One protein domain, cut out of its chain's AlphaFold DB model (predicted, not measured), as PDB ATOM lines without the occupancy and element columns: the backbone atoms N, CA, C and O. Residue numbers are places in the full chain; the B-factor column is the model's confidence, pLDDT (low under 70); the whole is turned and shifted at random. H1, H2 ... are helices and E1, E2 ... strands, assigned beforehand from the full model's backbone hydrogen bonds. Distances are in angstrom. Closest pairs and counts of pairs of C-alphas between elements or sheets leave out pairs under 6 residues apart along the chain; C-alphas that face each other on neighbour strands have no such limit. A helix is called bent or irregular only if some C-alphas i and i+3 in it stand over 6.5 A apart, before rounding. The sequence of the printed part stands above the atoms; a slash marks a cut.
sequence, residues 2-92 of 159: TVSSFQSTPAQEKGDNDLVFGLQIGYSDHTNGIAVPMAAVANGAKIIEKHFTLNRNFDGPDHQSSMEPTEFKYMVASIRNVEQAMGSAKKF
ATOM      1  N   THR A   2     -21.402  -2.789   1.599       29.00
ATOM      2  CA  THR A   2     -21.206  -1.402   1.163       29.00
ATOM      3  C   THR A   2     -20.960  -1.491  -0.337       29.00
ATOM      4  O   THR A   2     -19.913  -1.959  -0.775       29.00
ATOM      5  N   VAL A   3     -21.981  -1.175  -1.129       35.06
ATOM      6  CA  VAL A   3     -21.839  -1.061  -2.580       35.06
ATOM      7  C   VAL A   3     -21.231   0.316  -2.808       35.06
ATOM      8  O   VAL A   3     -21.906   1.320  -2.603       35.06
ATOM      9  N   SER A   4     -19.943   0.370  -3.151       37.75
ATOM     10  CA  SER A   4     -19.371   1.594  -3.711       37.75
ATOM     11  C   SER A   4     -20.123   1.881  -5.010       37.75
ATOM     12  O   SER A   4     -20.200   1.030  -5.899       37.75
ATOM     13  N   SER A   5     -20.777   3.035  -5.067       34.34
ATOM     14  CA  SER A   5     -21.617   3.454  -6.179       34.34
ATOM     15  C   SER A   5     -20.768   3.661  -7.433       34.34
ATOM     16  O   SER A   5     -20.125   4.698  -7.587       34.34
ATOM     17  N   PHE A   6     -20.796   2.697  -8.352       36.09
ATOM     18  CA  PHE A   6     -20.367   2.917  -9.728       36.09
ATOM     19  C   PHE A   6     -21.411   3.801 -10.418       36.09
ATOM     20  O   PHE A   6     -22.475   3.328 -10.817       36.09
ATOM     21  N   GLN A   7     -21.125   5.095 -10.543       31.64
ATOM     22  CA  GLN A   7     -21.819   5.933 -11.515       31.64
ATOM     23  C   GLN A   7     -21.266   5.587 -12.898       31.64
ATOM     24  O   GLN A   7     -20.108   5.853 -13.205       31.64
ATOM     25  N   SER A   8     -22.094   4.945 -13.719       34.28
ATOM     26  CA  SER A   8     -21.799   4.683 -15.123       34.28
ATOM     27  C   SER A   8     -21.799   6.000 -15.897       34.28
ATOM     28  O   SER A   8     -22.863   6.572 -16.146       34.28
ATOM     29  N   THR A   9     -20.626   6.483 -16.291       34.56
ATOM     30  CA  THR A   9     -20.508   7.493 -17.345       34.56
ATOM     31  C   THR A   9     -20.760   6.843 -18.714       34.56
ATOM     32  O   THR A   9     -20.444   5.663 -18.904       34.56
ATOM     33  N   PRO A  10     -21.385   7.555 -19.672       31.94
ATOM     34  CA  PRO A  10     -21.733   6.984 -20.966       31.94
ATOM     35  C   PRO A  10     -20.477   6.591 -21.741       31.94
ATOM     36  O   PRO A  10     -19.470   7.293 -21.717       31.94
ATOM     37  N   ALA A  11     -20.574   5.481 -22.465       38.31
ATOM     38  CA  ALA A  11     -19.532   4.951 -23.329       38.31
ATOM     39  C   ALA A  11     -19.263   5.873 -24.530       38.31
ATOM     40  O   ALA A  11     -19.742   5.609 -25.631       38.31
ATOM     41  N   GLN A  12     -18.485   6.936 -24.344       34.22
ATOM     42  CA  GLN A  12     -17.797   7.626 -25.430       34.22
ATOM     43  C   GLN A  12     -16.395   8.013 -24.966       34.22
ATOM     44  O   GLN A  12     -16.227   8.683 -23.959       34.22
ATOM     45  N   GLU A  13     -15.421   7.528 -25.737       39.41
ATOM     46  CA  GLU A  13     -13.977   7.622 -25.521       39.41
ATOM     47  C   GLU A  13     -13.460   6.750 -24.371       39.41
ATOM     48  O   GLU A  13     -13.659   7.002 -23.189       39.41
ATOM     49  N   LYS A  14     -12.742   5.685 -24.746       45.41
ATOM     50  CA  LYS A  14     -11.879   4.902 -23.854       45.41
ATOM     51  C   LYS A  14     -10.669   5.787 -23.506       45.41
ATOM     52  O   LYS A  14      -9.567   5.540 -23.983       45.41
ATOM     53  N   GLY A  15     -10.938   6.897 -22.824       40.44
ATOM     54  CA  GLY A  15      -9.974   7.898 -22.403       40.44
ATOM     55  C   GLY A  15      -9.243   7.392 -21.174       40.44
ATOM     56  O   GLY A  15      -9.853   6.798 -20.287       40.44
ATOM     57  N   ASP A  16      -7.930   7.575 -21.173       53.09
ATOM     58  CA  ASP A  16      -7.046   7.281 -20.056       53.09
ATOM     59  C   ASP A  16      -7.695   7.687 -18.727       53.09
ATOM     60  O   ASP A  16      -8.091   8.834 -18.557       53.09
ATOM     61  N   ASN A  17      -7.798   6.792 -17.742       51.00
ATOM     62  CA  ASN A  17      -8.319   7.183 -16.422       51.00
ATOM     63  C   ASN A  17      -7.399   8.170 -15.670       51.00
ATOM     64  O   ASN A  17      -7.682   8.540 -14.537       51.00
ATOM     65  N   ASP A  18      -6.343   8.659 -16.317       52.66
ATOM     66  CA  ASP A  18      -5.482   9.756 -15.879       52.66
ATOM     67  C   ASP A  18      -6.221  11.118 -15.812       52.66
ATOM     68  O   ASP A  18      -5.649  12.114 -15.379       52.66
ATOM     69  N   LEU A  19      -7.496  11.200 -16.208       61.84
ATOM     70  CA  LEU A  19      -8.176  12.463 -16.534       61.84
ATOM     71  C   LEU A  19      -8.459  13.431 -15.372       61.84
ATOM     72  O   LEU A  19      -8.632  14.618 -15.635       61.84
ATOM     73  N   VAL A  20      -8.511  12.987 -14.110       74.56
ATOM     74  CA  VAL A  20      -8.786  13.909 -12.979       74.56
ATOM     75  C   VAL A  20      -7.505  14.384 -12.294       74.56
ATOM     76  O   VAL A  20      -7.398  15.555 -11.936       74.56
ATOM     77  N   PHE A  21      -6.529  13.491 -12.116       83.25
ATOM     78  CA  PHE A  21      -5.333  13.768 -11.313       83.25
ATOM     79  C   PHE A  21      -4.012  13.580 -12.068       83.25
ATOM     80  O   PHE A  21      -2.969  13.944 -11.535       83.25
ATOM     81  N   GLY A  22      -4.023  13.020 -13.284       85.25
ATOM     82  CA  GLY A  22      -2.805  12.704 -14.039       85.25
ATOM     83  C   GLY A  22      -1.930  11.635 -13.375       85.25
ATOM     84  O   GLY A  22      -0.721  11.611 -13.596       85.25
ATOM     85  N   LEU A  23      -2.516  10.798 -12.514       87.38
ATOM     86  CA  LEU A  23      -1.818   9.778 -11.732       87.38
ATOM     87  C   LEU A  23      -2.358   8.387 -12.054       87.38
ATOM     88  O   LEU A  23      -3.546   8.215 -12.318       87.38
ATOM     89  N   GLN A  24      -1.487   7.383 -11.922       89.50
ATOM     90  CA  GLN A  24      -1.889   5.984 -12.024       89.50
ATOM     91  C   GLN A  24      -2.920   5.636 -10.946       89.50
ATOM     92  O   GLN A  24      -2.713   5.894  -9.761       89.50
ATOM     93  N   ILE A  25      -4.005   4.990 -11.363       90.44
ATOM     94  CA  ILE A  25      -5.076   4.549 -10.468       90.44
ATOM     95  C   ILE A  25      -4.883   3.077 -10.118       90.44
ATOM     96  O   ILE A  25      -4.611   2.249 -10.988       90.44
ATOM     97  N   GLY A  26      -5.046   2.744  -8.839       94.50
ATOM     98  CA  GLY A  26      -5.114   1.372  -8.343       94.50
ATOM     99  C   GLY A  26      -6.501   1.022  -7.806       94.50
ATOM    100  O   GLY A  26      -7.344   1.897  -7.618       94.50
ATOM    101  N   TYR A  27      -6.726  -0.261  -7.537       96.06
ATOM    102  CA  TYR A  27      -7.923  -0.759  -6.869       96.06
ATOM    103  C   TYR A  27      -7.532  -1.711  -5.737       96.06
ATOM    104  O   TYR A  27      -6.819  -2.689  -5.967       96.06
ATOM    105  N   SER A  28      -8.006  -1.418  -4.526       97.19
ATOM    106  CA  SER A  28      -7.871  -2.305  -3.371       97.19
ATOM    107  C   SER A  28      -9.170  -3.076  -3.172       97.19
ATOM    108  O   SER A  28     -10.250  -2.486  -3.077       97.19
ATOM    109  N   ASP A  29      -9.075  -4.403  -3.213       95.62
ATOM    110  CA  ASP A  29     -10.221  -5.294  -3.297       95.62
ATOM    111  C   ASP A  29     -10.428  -6.130  -2.030       95.62
ATOM    112  O   ASP A  29      -9.563  -6.904  -1.619       95.62
ATOM    113  N   HIS A  30     -11.648  -6.071  -1.497       93.44
ATOM    114  CA  HIS A  30     -12.105  -6.880  -0.360       93.44
ATOM    115  C   HIS A  30     -13.272  -7.815  -0.726       93.44
ATOM    116  O   HIS A  30     -13.963  -8.334   0.149       93.44
ATOM    117  N   THR A  31     -13.544  -8.011  -2.019       91.69
ATOM    118  CA  THR A  31     -14.590  -8.932  -2.487       91.69
ATOM    119  C   THR A  31     -14.099 -10.381  -2.551       91.69
ATOM    120  O   THR A  31     -12.903 -10.648  -2.472       91.69
ATOM    121  N   ASN A  32     -15.004 -11.348  -2.708       89.56
ATOM    122  CA  ASN A  32     -14.622 -12.751  -2.891       89.56
ATOM    123  C   ASN A  32     -14.277 -13.058  -4.355       89.56
ATOM    124  O   ASN A  32     -14.925 -12.566  -5.280       89.56
ATOM    125  N   GLY A  33     -13.296 -13.938  -4.565       92.12
ATOM    126  CA  GLY A  33     -12.883 -14.375  -5.899       92.12
ATOM    127  C   GLY A  33     -12.113 -13.309  -6.685       92.12
ATOM    128  O   GLY A  33     -11.488 -12.421  -6.104       92.12
ATOM    129  N   ILE A  34     -12.121 -13.444  -8.017       96.69
ATOM    130  CA  ILE A  34     -11.220 -12.709  -8.928       96.69
ATOM    131  C   ILE A  34     -11.928 -11.791  -9.927       96.69
ATOM    132  O   ILE A  34     -11.266 -11.072 -10.674       96.69
ATOM    133  N   ALA A  35     -13.263 -11.798  -9.955       97.31
ATOM    134  CA  ALA A  35     -14.030 -11.061 -10.956       97.31
ATOM    135  C   ALA A  35     -13.799  -9.544 -10.860       97.31
ATOM    136  O   ALA A  35     -13.595  -8.884 -11.877       97.31
ATOM    137  N   VAL A  36     -13.781  -9.001  -9.640       97.44
ATOM    138  CA  VAL A  36     -13.603  -7.562  -9.411       97.44
ATOM    139  C   VAL A  36     -12.173  -7.097  -9.725       97.44
ATOM    140  O   VAL A  36     -12.046  -6.122 -10.462       97.44
ATOM    141  N   PRO A  37     -11.097  -7.798  -9.311       97.62
ATOM    142  CA  PRO A  37      -9.733  -7.492  -9.746       97.62
ATOM    143  C   PRO A  37      -9.563  -7.474 -11.269       97.62
ATOM    144  O   PRO A  37      -8.955  -6.556 -11.818       97.62
ATOM    145  N   MET A  38     -10.139  -8.456 -11.972       97.81
ATOM    146  CA  MET A  38     -10.111  -8.498 -13.438       97.81
ATOM    147  C   MET A  38     -10.856  -7.309 -14.050       97.81
ATOM    148  O   MET A  38     -10.349  -6.674 -14.974       97.81
ATOM    149  N   ALA A  39     -12.042  -6.985 -13.527       97.00
ATOM    150  CA  ALA A  39     -12.822  -5.843 -13.983       97.00
ATOM    151  C   ALA A  39     -12.096  -4.517 -13.718       97.00
ATOM    152  O   ALA A  39     -12.111  -3.643 -14.580       97.00
ATOM    153  N   ALA A  40     -11.423  -4.365 -12.577       96.12
ATOM    154  CA  ALA A  40     -10.651  -3.170 -12.255       96.12
ATOM    155  C   ALA A  40      -9.527  -2.937 -13.276       96.12
ATOM    156  O   ALA A  40      -9.407  -1.837 -13.813       96.12
ATOM    157  N   VAL A  41      -8.761  -3.979 -13.624       95.56
ATOM    158  CA  VAL A  41      -7.728  -3.890 -14.674       95.56
ATOM    159  C   VAL A  41      -8.347  -3.612 -16.044       95.56
ATOM    160  O   VAL A  41      -7.848  -2.764 -16.783       95.56
ATOM    161  N   ALA A  42      -9.478  -4.249 -16.370       94.50
ATOM    162  CA  ALA A  42     -10.204  -3.985 -17.612       94.50
ATOM    163  C   ALA A  42     -10.683  -2.528 -17.730       94.50
ATOM    164  O   ALA A  42     -10.741  -1.971 -18.828       94.50
ATOM    165  N   ASN A  43     -10.970  -1.904 -16.590       92.25
ATOM    166  CA  ASN A  43     -11.303  -0.494 -16.459       92.25
ATOM    167  C   ASN A  43     -10.073   0.379 -16.186       92.25
ATOM    168  O   ASN A  43     -10.240   1.501 -15.748       92.25
ATOM    169  N   GLY A  44      -8.851  -0.094 -16.443       90.44
ATOM    170  CA  GLY A  44      -7.640   0.727 -16.467       90.44
ATOM    171  C   GLY A  44      -6.878   0.871 -15.148       90.44
ATOM    172  O   GLY A  44      -5.903   1.627 -15.127       90.44
ATOM    173  N   ALA A  45      -7.246   0.150 -14.085       94.00
ATOM    174  CA  ALA A  45      -6.425   0.085 -12.876       94.00
ATOM    175  C   ALA A  45      -5.033  -0.496 -13.192       94.00
ATOM    176  O   ALA A  45      -4.903  -1.502 -13.889       94.00
ATOM    177  N   LYS A  46      -3.986   0.146 -12.670       93.38
ATOM    178  CA  LYS A  46      -2.573  -0.230 -12.848       93.38
ATOM    179  C   LYS A  46      -2.014  -1.025 -11.674       93.38
ATOM    180  O   LYS A  46      -1.017  -1.723 -11.829       93.38
ATOM    181  N   ILE A  47      -2.656  -0.917 -10.515       96.25
ATOM    182  CA  ILE A  47      -2.265  -1.588  -9.276       96.25
ATOM    183  C   ILE A  47      -3.496  -2.302  -8.730       96.25
ATOM    184  O   ILE A  47      -4.569  -1.705  -8.661       96.25
ATOM    185  N   ILE A  48      -3.337  -3.564  -8.345       97.88
ATOM    186  CA  ILE A  48      -4.362  -4.341  -7.651       97.88
ATOM    187  C   ILE A  48      -3.802  -4.755  -6.300       97.88
ATOM    188  O   ILE A  48      -2.743  -5.380  -6.232       97.88
ATOM    189  N   GLU A  49      -4.539  -4.432  -5.247       98.00
ATOM    190  CA  GLU A  49      -4.273  -4.893  -3.891       98.00
ATOM    191  C   GLU A  49      -5.346  -5.903  -3.476       98.00
ATOM    192  O   GLU A  49      -6.531  -5.745  -3.775       98.00
ATOM    193  N   LYS A  50      -4.908  -6.978  -2.820       96.00
ATOM    194  CA  LYS A  50      -5.757  -8.081  -2.378       96.00
ATOM    195  C   LYS A  50      -5.142  -8.712  -1.137       96.00
ATOM    196  O   LYS A  50      -3.934  -8.950  -1.104       96.00
ATOM    197  N   HIS A  51      -5.971  -9.030  -0.150       95.31
ATOM    198  CA  HIS A  51      -5.519  -9.759   1.029       95.31
ATOM    199  C   HIS A  51      -5.011 -11.159   0.662       95.31
ATOM    200  O   HIS A  51      -5.613 -11.860  -0.158       95.31
ATOM    201  N   PHE A  52      -3.920 -11.574   1.300       95.56
ATOM    202  CA  PHE A  52      -3.238 -12.838   1.048       95.56
ATOM    203  C   PHE A  52      -2.953 -13.563   2.361       95.56
ATOM    204  O   PHE A  52      -2.507 -12.955   3.332       95.56
ATOM    205  N   THR A  53      -3.159 -14.874   2.373       96.25
ATOM    206  CA  THR A  53      -2.824 -15.752   3.493       96.25
ATOM    207  C   THR A  53      -2.161 -17.025   2.983       96.25
ATOM    208  O   THR A  53      -2.409 -17.459   1.862       96.25
ATOM    209  N   LEU A  54      -1.335 -17.662   3.814       96.06
ATOM    210  CA  LEU A  54      -0.838 -19.012   3.529       96.06
ATOM    211  C   LEU A  54      -1.903 -20.085   3.791       96.06
ATOM    212  O   LEU A  54      -1.830 -21.163   3.207       96.06
ATOM    213  N   ASN A  55      -2.862 -19.795   4.673       93.88
ATOM    214  CA  ASN A  55      -3.962 -20.680   5.041       93.88
ATOM    215  C   ASN A  55      -5.119 -19.847   5.618       93.88
ATOM    216  O   ASN A  55      -4.902 -19.045   6.532       93.88
ATOM    217  N   ARG A  56      -6.344 -20.004   5.109       92.62
ATOM    218  CA  ARG A  56      -7.534 -19.294   5.626       92.62
ATOM    219  C   ARG A  56      -7.955 -19.728   7.028       92.62
ATOM    220  O   ARG A  56      -8.700 -19.005   7.680       92.62
ATOM    221  N   ASN A  57      -7.492 -20.892   7.478       92.44
ATOM    222  CA  ASN A  57      -7.839 -21.465   8.778       92.44
ATOM    223  C   ASN A  57      -6.958 -20.952   9.928       92.44
ATOM    224  O   ASN A  57      -7.100 -21.435  11.047       92.44
ATOM    225  N   PHE A  58      -6.020 -20.036   9.671       92.44
ATOM    226  CA  PHE A  58      -5.270 -19.383  10.743       92.44
ATOM    227  C   PHE A  58      -6.152 -18.428  11.550       92.44
ATOM    228  O   PHE A  58      -7.139 -17.891  11.045       92.44
ATOM    229  N   ASP A  59      -5.777 -18.226  12.814       89.00
ATOM    230  CA  ASP A  59      -6.499 -17.351  13.729       89.00
ATOM    231  C   ASP A  59      -6.400 -15.891  13.285       89.00
ATOM    232  O   ASP A  59      -5.316 -15.368  13.033       89.00
ATOM    233  N   GLY A  60      -7.545 -15.216  13.235       84.25
ATOM    234  CA  GLY A  60      -7.642 -13.807  12.871       84.25
ATOM    235  C   GLY A  60      -8.687 -13.572  11.778       84.25
ATOM    236  O   GLY A  60      -8.825 -14.386  10.863       84.25
ATOM    237  N   PRO A  61      -9.443 -12.465  11.854       81.88
ATOM    238  CA  PRO A  61     -10.567 -12.214  10.951       81.88
ATOM    239  C   PRO A  61     -10.131 -12.081   9.484       81.88
ATOM    240  O   PRO A  61     -10.852 -12.517   8.588       81.88
ATOM    241  N   ASP A  62      -8.928 -11.558   9.240       85.62
ATOM    242  CA  ASP A  62      -8.443 -11.268   7.890       85.62
ATOM    243  C   ASP A  62      -8.063 -12.530   7.107       85.62
ATOM    244  O   ASP A  62      -8.136 -12.537   5.875       85.62
ATOM    245  N   HIS A  63      -7.693 -13.622   7.789       89.75
ATOM    246  CA  HIS A  63      -7.311 -14.870   7.124       89.75
ATOM    247  C   HIS A  63      -8.488 -15.481   6.363       89.75
ATOM    248  O   HIS A  63      -8.307 -15.909   5.225       89.75
ATOM    249  N   GLN A  64      -9.700 -15.451   6.925       85.44
ATOM    250  CA  GLN A  64     -10.886 -16.044   6.295       85.44
ATOM    251  C   GLN A  64     -11.298 -15.318   5.006       85.44
ATOM    252  O   GLN A  64     -11.768 -15.956   4.064       85.44
ATOM    253  N   SER A  65     -11.085 -14.001   4.936       85.19
ATOM    254  CA  SER A  65     -11.383 -13.171   3.760       85.19
ATOM    255  C   SER A  65     -10.217 -13.027   2.769       85.19
ATOM    256  O   SER A  65     -10.383 -12.419   1.712       85.19
ATOM    257  N   SER A  66      -9.034 -13.561   3.085       93.19
ATOM    258  CA  SER A  66      -7.834 -13.485   2.238       93.19
ATOM    259  C   SER A  66      -7.841 -14.509   1.100       93.19
ATOM    260  O   SER A  66      -8.566 -15.497   1.147       93.19
ATOM    261  N   MET A  67      -7.005 -14.327   0.076       95.38
ATOM    262  CA  MET A  67      -6.717 -15.361  -0.927       95.38
ATOM    263  C   MET A  67      -5.559 -16.258  -0.499       95.38
ATOM    264  O   MET A  67      -4.563 -15.776   0.040       95.38
ATOM    265  N   GLU A  68      -5.659 -17.548  -0.801       96.69
ATOM    266  CA  GLU A  68      -4.554 -18.496  -0.659       96.69
ATOM    267  C   GLU A  68      -3.619 -18.480  -1.884       96.69
ATOM    268  O   GLU A  68      -3.973 -17.937  -2.938       96.69
ATOM    269  N   PRO A  69      -2.417 -19.091  -1.804       97.56
ATOM    270  CA  PRO A  69      -1.410 -18.997  -2.862       97.56
ATOM    271  C   PRO A  69      -1.879 -19.441  -4.252       97.56
ATOM    272  O   PRO A  69      -1.529 -18.820  -5.259       97.56
ATOM    273  N   THR A  70      -2.682 -20.502  -4.328       97.62
ATOM    274  CA  THR A  70      -3.208 -21.039  -5.592       97.62
ATOM    275  C   THR A  70      -4.222 -20.092  -6.229       97.62
ATOM    276  O   THR A  70      -4.148 -19.829  -7.431       97.62
ATOM    277  N   GLU A  71      -5.121 -19.525  -5.426       97.06
ATOM    278  CA  GLU A  71      -6.132 -18.562  -5.861       97.06
ATOM    279  C   GLU A  71      -5.499 -17.236  -6.282       97.06
ATOM    280  O   GLU A  71      -5.854 -16.684  -7.322       97.06
ATOM    281  N   PHE A  72      -4.516 -16.748  -5.522       97.62
ATOM    282  CA  PHE A  72      -3.792 -15.525  -5.853       97.62
ATOM    283  C   PHE A  72      -3.010 -15.688  -7.162       97.62
ATOM    284  O   PHE A  72      -3.070 -14.830  -8.044       97.62
ATOM    285  N   LYS A  73      -2.332 -16.829  -7.354       98.31
ATOM    286  CA  LYS A  73      -1.665 -17.155  -8.625       98.31
ATOM    287  C   LYS A  73      -2.659 -17.187  -9.787       98.31
ATOM    288  O   LYS A  73      -2.357 -16.672 -10.864       98.31
ATOM    289  N   TYR A  74      -3.839 -17.768  -9.572       98.38
ATOM    290  CA  TYR A  74      -4.898 -17.810 -10.578       98.38
ATOM    291  C   TYR A  74      -5.450 -16.416 -10.906       98.38
ATOM    292  O   TYR A  74      -5.658 -16.107 -12.080       98.38
ATOM    293  N   MET A  75      -5.607 -15.547  -9.904       98.25
ATOM    294  CA  MET A  75      -5.984 -14.144 -10.087       98.25
ATOM    295  C   MET A  75      -4.969 -13.416 -10.972       98.25
ATOM    296  O   MET A  75      -5.353 -12.808 -11.968       98.25
ATOM    297  N   VAL A  76      -3.674 -13.527 -10.657       98.31
ATOM    298  CA  VAL A  76      -2.603 -12.882 -11.432       98.31
ATOM    299  C   VAL A  76      -2.587 -13.390 -12.874       98.31
ATOM    300  O   VAL A  76      -2.547 -12.583 -13.800       98.31
ATOM    301  N   ALA A  77      -2.664 -14.707 -13.088       98.56
ATOM    302  CA  ALA A  77      -2.707 -15.279 -14.434       98.56
ATOM    303  C   ALA A  77      -3.928 -14.783 -15.229       98.56
ATOM    304  O   ALA A  77      -3.802 -14.394 -16.389       98.56
ATOM    305  N   SER A  78      -5.096 -14.733 -14.587       98.38
ATOM    306  CA  SER A  78      -6.333 -14.238 -15.195       98.38
ATOM    307  C   SER A  78      -6.242 -12.756 -15.561       98.38
ATOM    308  O   SER A  78      -6.652 -12.378 -16.656       98.38
ATOM    309  N   ILE A  79      -5.638 -11.928 -14.702       98.19
ATOM    310  CA  ILE A  79      -5.359 -10.516 -14.996       98.19
ATOM    311  C   ILE A  79      -4.465 -10.386 -16.237       98.19
ATOM    312  O   ILE A  79      -4.808  -9.639 -17.150       98.19
ATOM    313  N   ARG A  80      -3.367 -11.151 -16.327       97.81
ATOM    314  CA  ARG A  80      -2.464 -11.098 -17.494       97.81
ATOM    315  C   ARG A  80      -3.142 -11.547 -18.786       97.81
ATOM    316  O   ARG A  80      -2.872 -10.979 -19.842       97.81
ATOM    317  N   ASN A  81      -4.042 -12.524 -18.710       97.81
ATOM    318  CA  ASN A  81      -4.841 -12.940 -19.861       97.81
ATOM    319  C   ASN A  81      -5.796 -11.827 -20.317       97.81
ATOM    320  O   ASN A  81      -5.923 -11.591 -21.516       97.81
ATOM    321  N   VAL A  82      -6.436 -11.119 -19.379       96.38
ATOM    322  CA  VAL A  82      -7.307  -9.975 -19.694       96.38
ATOM    323  C   VAL A  82      -6.515  -8.848 -20.347       96.38
ATOM    324  O   VAL A  82      -6.940  -8.352 -21.385       96.38
ATOM    325  N   GLU A  83      -5.352  -8.476 -19.810       93.81
ATOM    326  CA  GLU A  83      -4.505  -7.430 -20.402       93.81
ATOM    327  C   GLU A  83      -4.121  -7.748 -21.851       93.81
ATOM    328  O   GLU A  83      -4.204  -6.880 -22.718       93.81
ATOM    329  N   GLN A  84      -3.757  -9.003 -22.135       93.31
ATOM    330  CA  GLN A  84      -3.469  -9.446 -23.501       93.31
ATOM    331  C   GLN A  84      -4.719  -9.392 -24.389       93.31
ATOM    332  O   GLN A  84      -4.660  -8.885 -25.509       93.31
ATOM    333  N   ALA A  85      -5.858  -9.877 -23.889       92.69
ATOM    334  CA  ALA A  85      -7.113  -9.924 -24.637       92.69
ATOM    335  C   ALA A  85      -7.698  -8.533 -24.931       92.69
ATOM    336  O   ALA A  85      -8.349  -8.343 -25.957       92.69
ATOM    337  N   MET A  86      -7.461  -7.549 -24.061       90.00
ATOM    338  CA  MET A  86      -7.897  -6.167 -24.272       90.00
ATOM    339  C   MET A  86      -7.253  -5.515 -25.498       90.00
ATOM    340  O   MET A  86      -7.839  -4.581 -26.053       90.00
ATOM    341  N   GLY A  87      -6.079  -5.998 -25.914       86.56
ATOM    342  CA  GLY A  87      -5.405  -5.571 -27.132       86.56
ATOM    343  C   GLY A  87      -5.221  -4.055 -27.223       86.56
ATOM    344  O   GLY A  87      -4.870  -3.379 -26.258       86.56
ATOM    345  N   SER A  88      -5.452  -3.508 -28.416       82.81
ATOM    346  CA  SER A  88      -5.307  -2.079 -28.694       82.81
ATOM    347  C   SER A  88      -6.659  -1.368 -28.701       82.81
ATOM    348  O   SER A  88      -7.637  -1.876 -29.241       82.81
ATOM    349  N   ALA A  89      -6.701  -0.136 -28.185       82.69
ATOM    350  CA  ALA A  89      -7.856   0.750 -28.356       82.69
ATOM    351  C   ALA A  89      -8.049   1.194 -29.821       82.69
ATOM    352  O   ALA A  89      -9.117   1.672 -30.204       82.69
ATOM    353  N   LYS A  90      -7.019   1.035 -30.657       85.00
ATOM    354  CA  LYS A  90      -7.054   1.412 -32.066       85.00
ATOM    355  C   LYS A  90      -7.777   0.347 -32.892       85.00
ATOM    356  O   LYS A  90      -7.284  -0.767 -33.046       85.00
ATOM    357  N   LYS A  91      -8.921   0.710 -33.477       86.94
ATOM    358  CA  LYS A  91      -9.706  -0.171 -34.351       86.94
ATOM    359  C   LYS A  91      -9.111  -0.219 -35.761       86.94
ATOM    360  O   LYS A  91      -9.425   0.625 -36.597       86.94
ATOM    361  N   PHE A  92      -8.302  -1.237 -36.034       89.25
ATOM    362  CA  PHE A  92      -7.763  -1.527 -37.363       89.25
ATOM    363  C   PHE A  92      -7.885  -3.021 -37.674       89.25
ATOM    364  O   PHE A  92      -7.800  -3.828 -36.748       89.25
TER     365      PHE A  92
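This is residues 2 to 92 of the 159 residues of an uncharacterized protein of Nitrospinaceae bacterium (UniProt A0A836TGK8). A short helix, H1, packs on a tiny parallel sheet of two strands, E1 and E2, and the long helix H3 runs beside H1. The small helix H2 and the loop before it, residues 51 to 60, make one end of the long axis, the tail of residues 87 to 92 the other, and residues 2 to 12 stick out. The printed part has 91 residues, with E1, H1, E2, H2 and H3 in that order; the class is mixed, with 39 residues in named elements, under half. It is loose, with a radius of gyration of the C-alphas of 15.5 A, and elongated, spanning 50 by 29 by 21 A.

Residues 2 to 25 hold no named element. E1 is residues 26 to 29, from C-alpha 26 at (-5.114, 1.372, -8.343). H1 is residues 35 to 42, 10.4 A long, and E2 residues 47 to 50, 10.1 A. H2 is residues 61 to 65, neither bent nor irregular, but only just: C-alphas 61 and 64 are 6.0 A apart. H3 is residues 69 to 86, 25.8 A long, ending at C-alpha 86 at (-7.897, -6.167, -24.272).

E1 and E2 are parallel at 13 degrees, with N 27 and O 47 within hydrogen-bond range at 2.8 A. E1, H1 and E2 form a strand-helix-strand unit, two parallel neighbour strands with a helix between, its crossover right-handed. The closest C-alphas of E1 and H1 are those of Tyr 27 and Ala 40, 6.5 A apart. H1 and H3 touch, closest at the C-alphas of Met 38 and Ile 79, 5.4 A; they run the same way at a steep tilt of 37 degrees, only just beyond shallow. H2 is apart from E1, H1 and H3. In H1 and H3 every O i to N i+4 pair is within hydrogen-bond range; in H2 0 of 1 is, and 1 of 2 O i to N i+3 pairs.

The C-alphas of Asp 59 and Phe 92 are the two farthest apart, 53.5 A. The printed part has no cut, and no link between named elements is long. Mean pLDDT of the printed part is 82.5; residues 2 to 19 are under 70.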